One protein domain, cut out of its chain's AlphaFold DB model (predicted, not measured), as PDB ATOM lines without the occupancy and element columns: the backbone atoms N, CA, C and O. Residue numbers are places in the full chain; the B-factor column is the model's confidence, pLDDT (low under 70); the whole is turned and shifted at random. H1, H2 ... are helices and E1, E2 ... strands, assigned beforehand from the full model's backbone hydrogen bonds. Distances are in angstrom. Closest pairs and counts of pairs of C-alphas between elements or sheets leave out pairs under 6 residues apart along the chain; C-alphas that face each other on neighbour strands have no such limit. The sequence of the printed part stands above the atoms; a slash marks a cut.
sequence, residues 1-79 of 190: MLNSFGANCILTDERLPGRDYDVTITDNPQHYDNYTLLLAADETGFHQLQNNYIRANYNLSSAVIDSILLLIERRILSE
ATOM      1  N   MET A   1     149.174  12.150  77.725       68.88
ATOM      2  CA  MET A   1     148.719  11.373  78.896       68.88
ATOM      3  C   MET A   1     147.208  11.475  79.074       68.88
ATOM      4  O   MET A   1     146.559  10.455  78.998       68.88
ATOM      5  N   LEU A   2     146.610  12.659  79.222       76.44
ATOM      6  CA  LEU A   2     145.162  12.780  79.479       76.44
ATOM      7  C   LEU A   2     144.262  12.264  78.334       76.44
ATOM      8  O   LEU A   2     143.250  11.622  78.599       76.44
ATOM      9  N   ASN A   3     144.684  12.403  77.071       75.81
ATOM     10  CA  ASN A   3     143.942  11.852  75.923       75.81
ATOM     11  C   ASN A   3     143.761  10.322  75.973       75.81
ATOM     12  O   ASN A   3     142.787   9.816  75.427       75.81
ATOM     13  N   SER A   4     144.664   9.568  76.621       77.31
ATOM     14  CA  SER A   4     144.499   8.109  76.756       77.31
ATOM     15  C   SER A   4     143.463   7.720  77.811       77.31
ATOM     16  O   SER A   4     143.038   6.573  77.841       77.31
ATOM     17  N   PHE A   5     143.049   8.671  78.651       76.44
ATOM     18  CA  PHE A   5     141.978   8.518  79.635       76.44
ATOM     19  C   PHE A   5     140.648   9.106  79.134       76.44
ATOM     20  O   PHE A   5     139.724   9.285  79.918       76.44
ATOM     21  N   GLY A   6     140.541   9.415  77.834       78.50
ATOM     22  CA  GLY A   6     139.318   9.949  77.227       78.50
ATOM     23  C   GLY A   6     139.061  11.432  77.509       78.50
ATOM     24  O   GLY A   6     137.988  11.927  77.177       78.50
ATOM     25  N   ALA A   7     140.027  12.151  78.092       80.19
ATOM     26  CA  ALA A   7     139.886  13.579  78.345       80.19
ATOM     27  C   ALA A   7     139.906  14.376  77.033       80.19
ATOM     28  O   ALA A   7     140.800  14.204  76.197       80.19
ATOM     29  N   ASN A   8     138.950  15.291  76.881       83.44
ATOM     30  CA  ASN A   8     138.947  16.263  75.797       83.44
ATOM     31  C   ASN A   8     139.777  17.485  76.213       83.44
ATOM     32  O   ASN A   8     139.293  18.368  76.916       83.44
ATOM     33  N   CYS A   9     141.051  17.508  75.821       81.62
ATOM     34  CA  CYS A   9     141.953  18.599  76.174       81.62
ATOM     35  C   CYS A   9     141.698  19.807  75.265       81.62
ATOM     36  O   CYS A   9     142.040  19.784  74.081       81.62
ATOM     37  N   ILE A  10     141.126  20.868  75.829       80.00
ATOM     38  CA  ILE A  10     140.874  22.126  75.129       80.00
ATOM     39  C   ILE A  10     141.906  23.145  75.608       80.00
ATOM     40  O   ILE A  10     142.097  23.322  76.806       80.00
ATOM     41  N   LEU A  11     142.579  23.812  74.670       77.00
ATOM     42  CA  LEU A  11     143.429  24.954  74.993       77.00
ATOM     43  C   LEU A  11     142.539  26.182  75.170       77.00
ATOM     44  O   LEU A  11     141.792  26.546  74.256       77.00
ATOM     45  N   THR A  12     142.604  26.794  76.346       66.69
ATOM     46  CA  THR A  12     141.885  28.026  76.659       66.69
ATOM     47  C   THR A  12     142.476  29.166  75.829       66.69
ATOM     48  O   THR A  12     143.644  29.509  75.981       66.69
ATOM     49  N   ASP A  13     141.680  29.734  74.921       64.12
ATOM     50  CA  ASP A  13     141.997  31.000  74.255       64.12
ATOM     51  C   ASP A  13     141.232  32.099  75.002       64.12
ATOM     52  O   ASP A  13     139.999  32.070  75.045       64.12
ATOM     53  N   GLU A  14     141.950  33.058  75.595       57.53
ATOM     54  CA  GLU A  14     141.385  34.191  76.355       57.53
ATOM     55  C   GLU A  14     140.386  35.032  75.532       57.53
ATOM     56  O   GLU A  14     139.649  35.859  76.064       57.53
ATOM     57  N   ARG A  15     140.335  34.816  74.212       51.28
ATOM     58  CA  ARG A  15     139.452  35.508  73.266       51.28
ATOM     59  C   ARG A  15     138.022  34.965  73.207       51.28
ATOM     60  O   ARG A  15     137.182  35.602  72.571       51.28
ATOM     61  N   LEU A  16     137.730  33.819  73.827       48.81
ATOM     62  CA  LEU A  16     136.394  33.205  73.843       48.81
ATOM     63  C   LEU A  16     135.899  32.993  75.284       48.81
ATOM     64  O   LEU A  16     135.942  31.866  75.786       48.81
ATOM     65  N   PRO A  17     135.416  34.048  75.965       53.16
ATOM     66  CA  PRO A  17     134.764  33.888  77.259       53.16
ATOM     67  C   PRO A  17     133.452  33.102  77.094       53.16
ATOM     68  O   PRO A  17     132.664  33.393  76.193       53.16
ATOM     69  N   GLY A  18     133.216  32.110  77.960       55.53
ATOM     70  CA  GLY A  18     131.949  31.363  78.019       55.53
ATOM     71  C   GLY A  18     132.002  29.890  77.601       55.53
ATOM     72  O   GLY A  18     130.994  29.357  77.145       55.53
ATOM     73  N   ARG A  19     133.154  29.220  77.719       60.56
ATOM     74  CA  ARG A  19     133.207  27.753  77.654       60.56
ATOM     75  C   ARG A  19     133.238  27.170  79.059       60.56
ATOM     76  O   ARG A  19     134.107  27.535  79.846       60.56
ATOM     77  N   ASP A  20     132.326  26.243  79.318       66.12
ATOM     78  CA  ASP A  20     132.328  25.445  80.536       66.12
ATOM     79  C   ASP A  20     133.354  24.317  80.410       66.12
ATOM     80  O   ASP A  20     133.353  23.550  79.442       66.12
ATOM     81  N   TYR A  21     134.240  24.228  81.398       77.19
ATOM     82  CA  TYR A  21     135.232  23.166  81.531       77.19
ATOM     83  C   TYR A  21     135.074  22.494  82.893       77.19
ATOM     84  O   TYR A  21     134.678  23.140  83.868       77.19
ATOM     85  N   ASP A  22     135.386  21.200  82.963       80.81
ATOM     86  CA  ASP A  22     135.269  20.434  84.209       80.81
ATOM     87  C   ASP A  22     136.450  20.670  85.156       80.81
ATOM     88  O   ASP A  22     136.266  20.773  86.366       80.81
ATOM     89  N   VAL A  23     137.662  20.774  84.604       87.25
ATOM     90  CA  VAL A  23     138.907  21.000  85.348       87.25
ATOM     91  C   VAL A  23     139.830  21.892  84.523       87.25
ATOM     92  O   VAL A  23     140.056  21.626  83.341       87.25
ATOM     93  N   THR A  24     140.416  22.901  85.161       88.44
ATOM     94  CA  THR A  24     141.444  23.761  84.556       88.44
ATOM     95  C   THR A  24     142.825  23.252  84.945       88.44
ATOM     96  O   THR A  24     143.081  22.982  86.113       88.44
ATOM     97  N   ILE A  25     143.740  23.125  83.986       88.88
ATOM     98  CA  ILE A  25     145.127  22.718  84.249       88.88
ATOM     99  C   ILE A  25     146.046  23.853  83.812       88.88
ATOM    100  O   ILE A  25     145.971  24.296  82.668       88.88
ATOM    101  N   THR A  26     146.910  24.315  84.711       88.25
ATOM    102  CA  THR A  26     147.836  25.427  84.462       88.25
ATOM    103  C   THR A  26     149.194  25.152  85.095       88.25
ATOM    104  O   THR A  26     149.290  24.461  86.106       88.25
ATOM    105  N   ASP A  27     150.258  25.681  84.511       87.19
ATOM    106  CA  ASP A  27     151.596  25.756  85.106       87.19
ATOM    107  C   ASP A  27     151.865  27.128  85.752       87.19
ATOM    108  O   ASP A  27     152.828  27.294  86.502       87.19
ATOM    109  N   ASN A  28     150.997  28.111  85.498       85.12
ATOM    110  CA  ASN A  28     151.136  29.460  86.017       85.12
ATOM    111  C   ASN A  28     150.424  29.601  87.377       85.12
ATOM    112  O   ASN A  28     149.193  29.527  87.430       85.12
ATOM    113  N   PRO A  29     151.152  29.890  88.474       80.31
ATOM    114  CA  PRO A  29     150.557  30.064  89.800       80.31
ATOM    115  C   PRO A  29     149.665  31.308  89.916       80.31
ATOM    116  O   PRO A  29     148.912  31.426  90.875       80.31
ATOM    117  N   GLN A  30     149.747  32.247  88.967       78.50
ATOM    118  CA  GLN A  30     148.896  33.439  88.944       78.50
ATOM    119  C   GLN A  30     147.512  33.176  88.337       78.50
ATOM    120  O   GLN A  30     146.619  34.003  88.493       78.50
ATOM    121  N   HIS A  31     147.323  32.039  87.661       74.00
ATOM    122  CA  HIS A  31     146.048  31.667  87.061       74.00
ATOM    123  C   HIS A  31     145.254  30.799  88.046       74.00
ATOM    124  O   HIS A  31     145.423  29.579  88.101       74.00
ATOM    125  N   TYR A  32     144.435  31.451  88.871       70.12
ATOM    126  CA  TYR A  32     143.598  30.808  89.881       70.12
ATOM    127  C   TYR A  32     142.122  30.928  89.485       70.12
ATOM    128  O   TYR A  32     141.514  31.977  89.679       70.12
ATOM    129  N   ASP A  33     141.563  29.839  88.958       73.62
ATOM    130  CA  ASP A  33     140.125  29.675  88.718       73.62
ATOM    131  C   ASP A  33     139.556  28.542  89.586       73.62
ATOM    132  O   ASP A  33     140.292  27.763  90.205       73.62
ATOM    133  N   ASN A  34     138.228  28.404  89.619       76.56
ATOM    134  CA  ASN A  34     137.585  27.267  90.275       76.56
ATOM    135  C   ASN A  34     137.963  25.936  89.601       76.56
ATOM    136  O   ASN A  34     137.976  25.822  88.381       76.56
ATOM    137  N   TYR A  35     138.222  24.922  90.428       86.06
ATOM    138  CA  TYR A  35     138.617  23.563  90.032       86.06
ATOM    139  C   TYR A  35     139.909  23.525  89.205       86.06
ATOM    140  O   TYR A  35     139.977  22.910  88.141       86.06
ATOM    141  N   THR A  36     140.951  24.182  89.721       89.31
ATOM    142  CA  THR A  36     142.247  24.311  89.047       89.31
ATOM    143  C   THR A  36     143.294  23.342  89.604       89.31
ATOM    144  O   THR A  36     143.486  23.209  90.815       89.31
ATOM    145  N   LEU A  37     144.028  22.704  88.696       90.88
ATOM    146  CA  LEU A  37     145.225  21.921  88.956       90.88
ATOM    147  C   LEU A  37     146.469  22.707  88.523       90.88
ATOM    148  O   LEU A  37     146.683  22.935  87.332       90.88
ATOM    149  N   LEU A  38     147.306  23.082  89.488       91.88
ATOM    150  CA  LEU A  38     148.618  23.675  89.259       91.88
ATOM    151  C   LEU A  38     149.669  22.577  89.068       91.88
ATOM    152  O   LEU A  38     149.918  21.771  89.967       91.88
ATOM    153  N   LEU A  39     150.329  22.570  87.918       91.12
ATOM    154  CA  LEU A  39     151.430  21.661  87.635       91.12
ATOM    155  C   LEU A  39     152.739  22.213  88.202       91.12
ATOM    156  O   LEU A  39     153.102  23.364  87.978       91.12
ATOM    157  N   ALA A  40     153.462  21.370  88.929       89.75
ATOM    158  CA  ALA A  40     154.722  21.714  89.572       89.75
ATOM    159  C   ALA A  40     155.735  20.571  89.415       89.75
ATOM    160  O   ALA A  40     155.344  19.440  89.154       89.75
ATOM    161  N   ALA A  41     157.034  20.835  89.549       86.69
ATOM    162  CA  ALA A  41     158.068  19.788  89.469       86.69
ATOM    163  C   ALA A  41     158.605  19.375  90.851       86.69
ATOM    164  O   ALA A  41     159.136  18.280  91.015       86.69
ATOM    165  N   ASP A  42     158.477  20.276  91.821       86.44
ATOM    166  CA  ASP A  42     159.057  20.263  93.166       86.44
ATOM    167  C   ASP A  42     158.218  19.501  94.205       86.44
ATOM    168  O   ASP A  42     158.667  19.311  95.332       86.44
ATOM    169  N   GLU A  43     157.029  19.026  93.836       83.50
ATOM    170  CA  GLU A  43     156.136  18.295  94.740       83.50
ATOM    171  C   GLU A  43     156.458  16.793  94.784       83.50
ATOM    172  O   GLU A  43     156.751  16.177  93.766       83.50
ATOM    173  N   THR A  44     156.349  16.128  95.934       82.62
ATOM    174  CA  THR A  44     156.574  14.665  96.021       82.62
ATOM    175  C   THR A  44     155.369  13.831  95.565       82.62
ATOM    176  O   THR A  44     155.421  12.604  95.571       82.62
ATOM    177  N   GLY A  45     154.273  14.490  95.191       87.38
ATOM    178  CA  GLY A  45     152.989  13.890  94.848       87.38
ATOM    179  C   GLY A  45     152.012  14.988  94.448       87.38
ATOM    180  O   GLY A  45     152.255  15.696  93.473       87.38
ATOM    181  N   PHE A  46     150.940  15.156  95.217       86.38
ATOM    182  CA  PHE A  46     150.069  16.320  95.118       86.38
ATOM    183  C   PHE A  46     149.833  16.941  96.494       86.38
ATOM    184  O   PHE A  46     149.872  16.258  97.517       86.38
ATOM    185  N   HIS A  47     149.590  18.243  96.505       88.56
ATOM    186  CA  HIS A  47     149.334  19.035  97.690       88.56
ATOM    187  C   HIS A  47     148.099  19.905  97.463       88.56
ATOM    188  O   HIS A  47     148.003  20.653  96.488       88.56
ATOM    189  N   GLN A  48     147.130  19.805  98.367       86.44
ATOM    190  CA  GLN A  48     145.931  20.624  98.306       86.44
ATOM    191  C   GLN A  48     146.227  22.010  98.881       86.44
ATOM    192  O   GLN A  48     146.531  22.140 100.064       86.44
ATOM    193  N   LEU A  49     146.102  23.046  98.052       83.12
ATOM    194  CA  LEU A  49     146.287  24.430  98.483       83.12
ATOM    195  C   LEU A  49     144.976  25.011  99.024       83.12
ATOM    196  O   LEU A  49     144.965  25.606 100.098       83.12
ATOM    197  N   GLN A  50     143.866  24.824  98.300       79.25
ATOM    198  CA  GLN A  50     142.527  25.300  98.681       79.25
ATOM    199  C   GLN A  50     141.440  24.295  98.250       79.25
ATOM    200  O   GLN A  50     141.737  23.267  97.639       79.25
ATOM    201  N   ASN A  51     140.170  24.557  98.588       73.12
ATOM    202  CA  ASN A  51     139.058  23.624  98.343       73.12
ATOM    203  C   ASN A  51     138.916  23.200  96.876       73.12
ATOM    204  O   ASN A  51     138.561  22.057  96.631       73.12
ATOM    205  N   ASN A  52     139.264  24.048  95.911       85.12
ATOM    206  CA  ASN A  52     139.200  23.703  94.488       85.12
ATOM    207  C   ASN A  52     140.535  23.960  93.774       85.12
ATOM    208  O   ASN A  52     140.550  24.197  92.570       85.12
ATOM    209  N   TYR A  53     141.645  23.949  94.521       88.88
ATOM    210  CA  TYR A  53     142.969  24.251  93.986       88.88
ATOM    211  C   TYR A  53     144.009  23.282  94.519       88.88
ATOM    212  O   TYR A  53     144.312  23.250  95.718       88.88
ATOM    213  N   ILE A  54     144.537  22.470  93.610       90.94
ATOM    214  CA  ILE A  54     145.490  21.409  93.918       90.94
ATOM    215  C   ILE A  54     146.765  21.674  93.140       90.94
ATOM    216  O   ILE A  54     146.718  22.040  91.973       90.94
ATOM    217  N   ARG A  55     147.911  21.467  93.779       91.62
ATOM    218  CA  ARG A  55     149.222  21.471  93.141       91.62
ATOM    219  C   ARG A  55     149.694  20.032  92.986       91.62
ATOM    220  O   ARG A  55     149.660  19.293  93.961       91.62
ATOM    221  N   ALA A  56     150.125  19.612  91.804       92.50
ATOM    222  CA  ALA A  56     150.552  18.233  91.564       92.50
ATOM    223  C   ALA A  56     151.852  18.154  90.773       92.50
ATOM    224  O   ALA A  56     152.114  18.973  89.888       92.50
ATOM    225  N   ASN A  57     152.648  17.122  91.067       92.94
ATOM    226  CA  ASN A  57     153.857  16.852  90.312       92.94
ATOM    227  C   ASN A  57     153.526  16.257  88.945       92.94
ATOM    228  O   ASN A  57     153.082  15.113  88.861       92.94
ATOM    229  N   TYR A  58     153.812  16.989  87.867       88.62
ATOM    230  CA  TYR A  58     153.557  16.501  86.507       88.62
ATOM    231  C   TYR A  58     154.437  15.302  86.112       88.62
ATOM    232  O   TYR A  58     154.096  14.571  85.182       88.62
ATOM    233  N   ASN A  59     155.554  15.072  86.812       89.12
ATOM    234  CA  ASN A  59     156.411  13.901  86.611       89.12
ATOM    235  C   ASN A  59     155.790  12.619  87.185       89.12
ATOM    236  O   ASN A  59     156.199  11.518  86.818       89.12
ATOM    237  N   LEU A  60     154.807  12.747  88.083       88.56
ATOM    238  CA  LEU A  60     154.107  11.632  88.708       88.56
ATOM    239  C   LEU A  60     152.704  11.528  88.117       88.56
ATOM    240  O   LEU A  60     151.764  12.189  88.552       88.56
ATOM    241  N   SER A  61     152.554  10.645  87.131       86.50
ATOM    242  CA  SER A  61     151.279  10.420  86.449       86.50
ATOM    243  C   SER A  61     150.136  10.088  87.415       86.50
ATOM    244  O   SER A  61     149.022  10.573  87.239       86.50
ATOM    245  N   SER A  62     150.409   9.297  88.456       89.69
ATOM    246  CA  SER A  62     149.429   8.992  89.503       89.69
ATOM    247  C   SER A  62     148.962  10.254  90.226       89.69
ATOM    248  O   SER A  62     147.766  10.489  90.304       89.69
ATOM    249  N   ALA A  63     149.885  11.122  90.646       89.62
ATOM    250  CA  ALA A  63     149.550  12.350  91.360       89.62
ATOM    251  C   ALA A  63     148.659  13.289  90.534       89.62
ATOM    252  O   ALA A  63     147.721  13.877  91.068       89.62
ATOM    253  N   VAL A  64     148.927  13.410  89.229       89.69
ATOM    254  CA  VAL A  64     148.095  14.209  88.315       89.69
ATOM    255  C   VAL A  64     146.694  13.610  88.190       89.69
ATOM    256  O   VAL A  64     145.714  14.341  88.306       89.69
ATOM    257  N   ILE A  65     146.582  12.296  87.981       89.56
ATOM    258  CA  ILE A  65     145.283  11.619  87.841       89.56
ATOM    259  C   ILE A  65     144.469  11.728  89.130       89.56
ATOM    260  O   ILE A  65     143.310  12.128  89.077       89.56
ATOM    261  N   ASP A  66     145.079  11.425  90.275       90.62
ATOM    262  CA  ASP A  66     144.416  11.456  91.579       90.62
ATOM    263  C   ASP A  66     143.908  12.869  91.901       90.62
ATOM    264  O   ASP A  66     142.788  13.044  92.379       90.62
ATOM    265  N   SER A  67     144.692  13.894  91.553       90.19
ATOM    266  CA  SER A  67     144.287  15.293  91.715       90.19
ATOM    267  C   SER A  67     143.108  15.665  90.817       90.19
ATOM    268  O   SER A  67     142.186  16.336  91.271       90.19
ATOM    269  N   ILE A  68     143.109  15.225  89.553       90.69
ATOM    270  CA  ILE A  68     141.993  15.459  88.621       90.69
ATOM    271  C   ILE A  68     140.726  14.768  89.125       90.69
ATOM    272  O   ILE A  68     139.666  15.389  89.146       90.69
ATOM    273  N   LEU A  69     140.829  13.513  89.569       89.69
ATOM    274  CA  LEU A  69     139.703  12.768  90.134       89.69
ATOM    275  C   LEU A  69     139.105  13.496  91.340       89.69
ATOM    276  O   LEU A  69     137.889  13.664  91.407       89.69
ATOM    277  N   LEU A  70     139.954  13.989  92.245       89.06
ATOM    278  CA  LEU A  70     139.510  14.735  93.419       89.06
ATOM    279  C   LEU A  70     138.806  16.051  93.043       89.06
ATOM    280  O   LEU A  70     137.823  16.428  93.680       89.06
ATOM    281  N   LEU A  71     139.279  16.753  92.009       89.25
ATOM    282  CA  LEU A  71     138.619  17.965  91.507       89.25
ATOM    283  C   LEU A  71     137.253  17.654  90.884       89.25
ATOM    284  O   LEU A  71     136.287  18.359  91.177       89.25
ATOM    285  N   ILE A  72     137.150  16.583  90.092       88.44
ATOM    286  CA  ILE A  72     135.884  16.136  89.489       88.44
ATOM    287  C   ILE A  72     134.875  15.752  90.574       88.44
ATOM    288  O   ILE A  72     133.730  16.196  90.529       88.44
ATOM    289  N   GLU A  73     135.291  14.972  91.574       87.19
ATOM    290  CA  GLU A  73     134.423  14.574  92.688       87.19
ATOM    291  C   GLU A  73     133.841  15.800  93.404       87.19
ATOM    292  O   GLU A  73     132.639  15.877  93.656       87.19
ATOM    293  N   ARG A  74     134.675  16.809  93.671       83.31
ATOM    294  CA  ARG A  74     134.229  18.053  94.311       83.31
ATOM    295  C   ARG A  74     133.279  18.862  93.445       83.31
ATOM    296  O   ARG A  74     132.384  19.511  93.983       83.31
ATOM    297  N   ARG A  75     133.467  18.845  92.126       82.81
ATOM    298  CA  ARG A  75     132.555  19.509  91.195       82.81
ATOM    299  C   ARG A  75     131.188  18.837  91.207       82.81
ATOM    300  O   ARG A  75     130.198  19.525  91.417       82.81
ATOM    301  N   ILE A  76     131.148  17.505  91.157       82.38
ATOM    302  CA  ILE A  76     129.904  16.727  91.270       82.38
ATOM    303  C   ILE A  76     129.203  16.997  92.608       82.38
ATOM    304  O   ILE A  76     127.998  17.218  92.628       82.38
ATOM    305  N   LEU A  77     129.929  17.017  93.732       76.50
ATOM    306  CA  LEU A  77     129.338  17.317  95.043       76.50
ATOM    307  C   LEU A  77     128.776  18.745  95.115       76.50
ATOM    308  O   LEU A  77     127.709  18.953  95.692       76.50
ATOM    309  N   SER A  78     129.462  19.719  94.510       72.12
ATOM    310  CA  SER A  78     128.966  21.093  94.398       72.12
ATOM    311  C   SER A  78     127.707  21.163  93.532       72.12
ATOM    312  O   SER A  78     126.705  21.727  93.966       72.12
ATOM    313  N   GLU A  79     127.710  20.533  92.359       66.69
ATOM    314  CA  GLU A  79     126.555  20.472  91.454       66.69
ATOM    315  C   GLU A  79     125.359  19.768  92.115       66.69
ATOM    316  O   GLU A  79     124.244  20.278  92.069       66.69
TER     317      GLU A  79
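AT A GLANCE: This is residues 1 to 79 of the 190 residues of the protein "Two-component sensor protein like yojN" of Yersinia pestis bv. Antiqua (strain Nepal516) (UniProt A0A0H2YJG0). A small twisted sheet of four strands has one long helix, H2, packed along one face, while a long loop, residues 6 to 23, joins the short helix H1, set off from the sheet, to the edge strand E1; of this loop, residues 13 to 18 stick out free. The printed part has 79 residues, with two named helices and four named strands in the order H1, E1, E2, E3, E4, H2. The sheet runs E1, E2, E4, E3 and is mixed; the class is mixed, helices and strands. The whole is compact, with a radius of gyration of the C-alphas of 12.3 A and spans of 35 by 28 by 26 A.

IN THESE COORDINATES: Start in the sheet at C-alpha 24, (141.444, 23.761, 84.556), where E1 begins; it holds residues 24 to 26. E2 is residues 36 to 40, 12.8 A long. E3, residues 46 to 50, covers 12.3 A, and E4, residues 53 to 57, covers 13.7 A. Find C-alpha 61 at (151.279, 10.420, 86.449); from there H2, residues 61 to 79, runs 27.2 A to C-alpha 79 at (126.555, 20.472, 91.454). Go back to residues 2 to 5 for H1, 5.3 A long.

HOW THE PARTS SIT: Look first at E2 and E4, the inner strands: they are parallel at 29 degrees, with N 38 and O 54 2.8 A apart, within hydrogen-bond range. On the other side of E2, the edge strand E1 is parallel to it at 25 degrees, with N 37 and O 24 at 2.8 A. E3, the other edge strand, forms a hairpin with E4, antiparallel at 162 degrees, with N 47 and O 55 at 2.8 A. From edge to edge the strands' lines turn by 67 degrees. H2 is on the sheet at a height of 9.1 A, over E2 and E4, in two layers, a helix on one face of a sheet. It runs along the strands, at 4 degrees to E4 on the local plane. The closest C-alphas of E4 and H2 are those of Ala 56 and Val 64, 5.7 A. H1 is not on the sheet, and H1 and H2 are only just apart, closest 8.4 A. In H2 every O i to N i+4 pair is within hydrogen-bond range; H1 is too short for such a pair.

THE WHOLE: The C-alphas farthest apart are those of Arg 15 and Thr 44, 35.3 A. The printed part has no cut. The link from H1 to E1 is long, with 18 residues. Mean pLDDT of the printed part is 81.1; look for values under 70 at residue 1, residues 12 to 20 and residue 79.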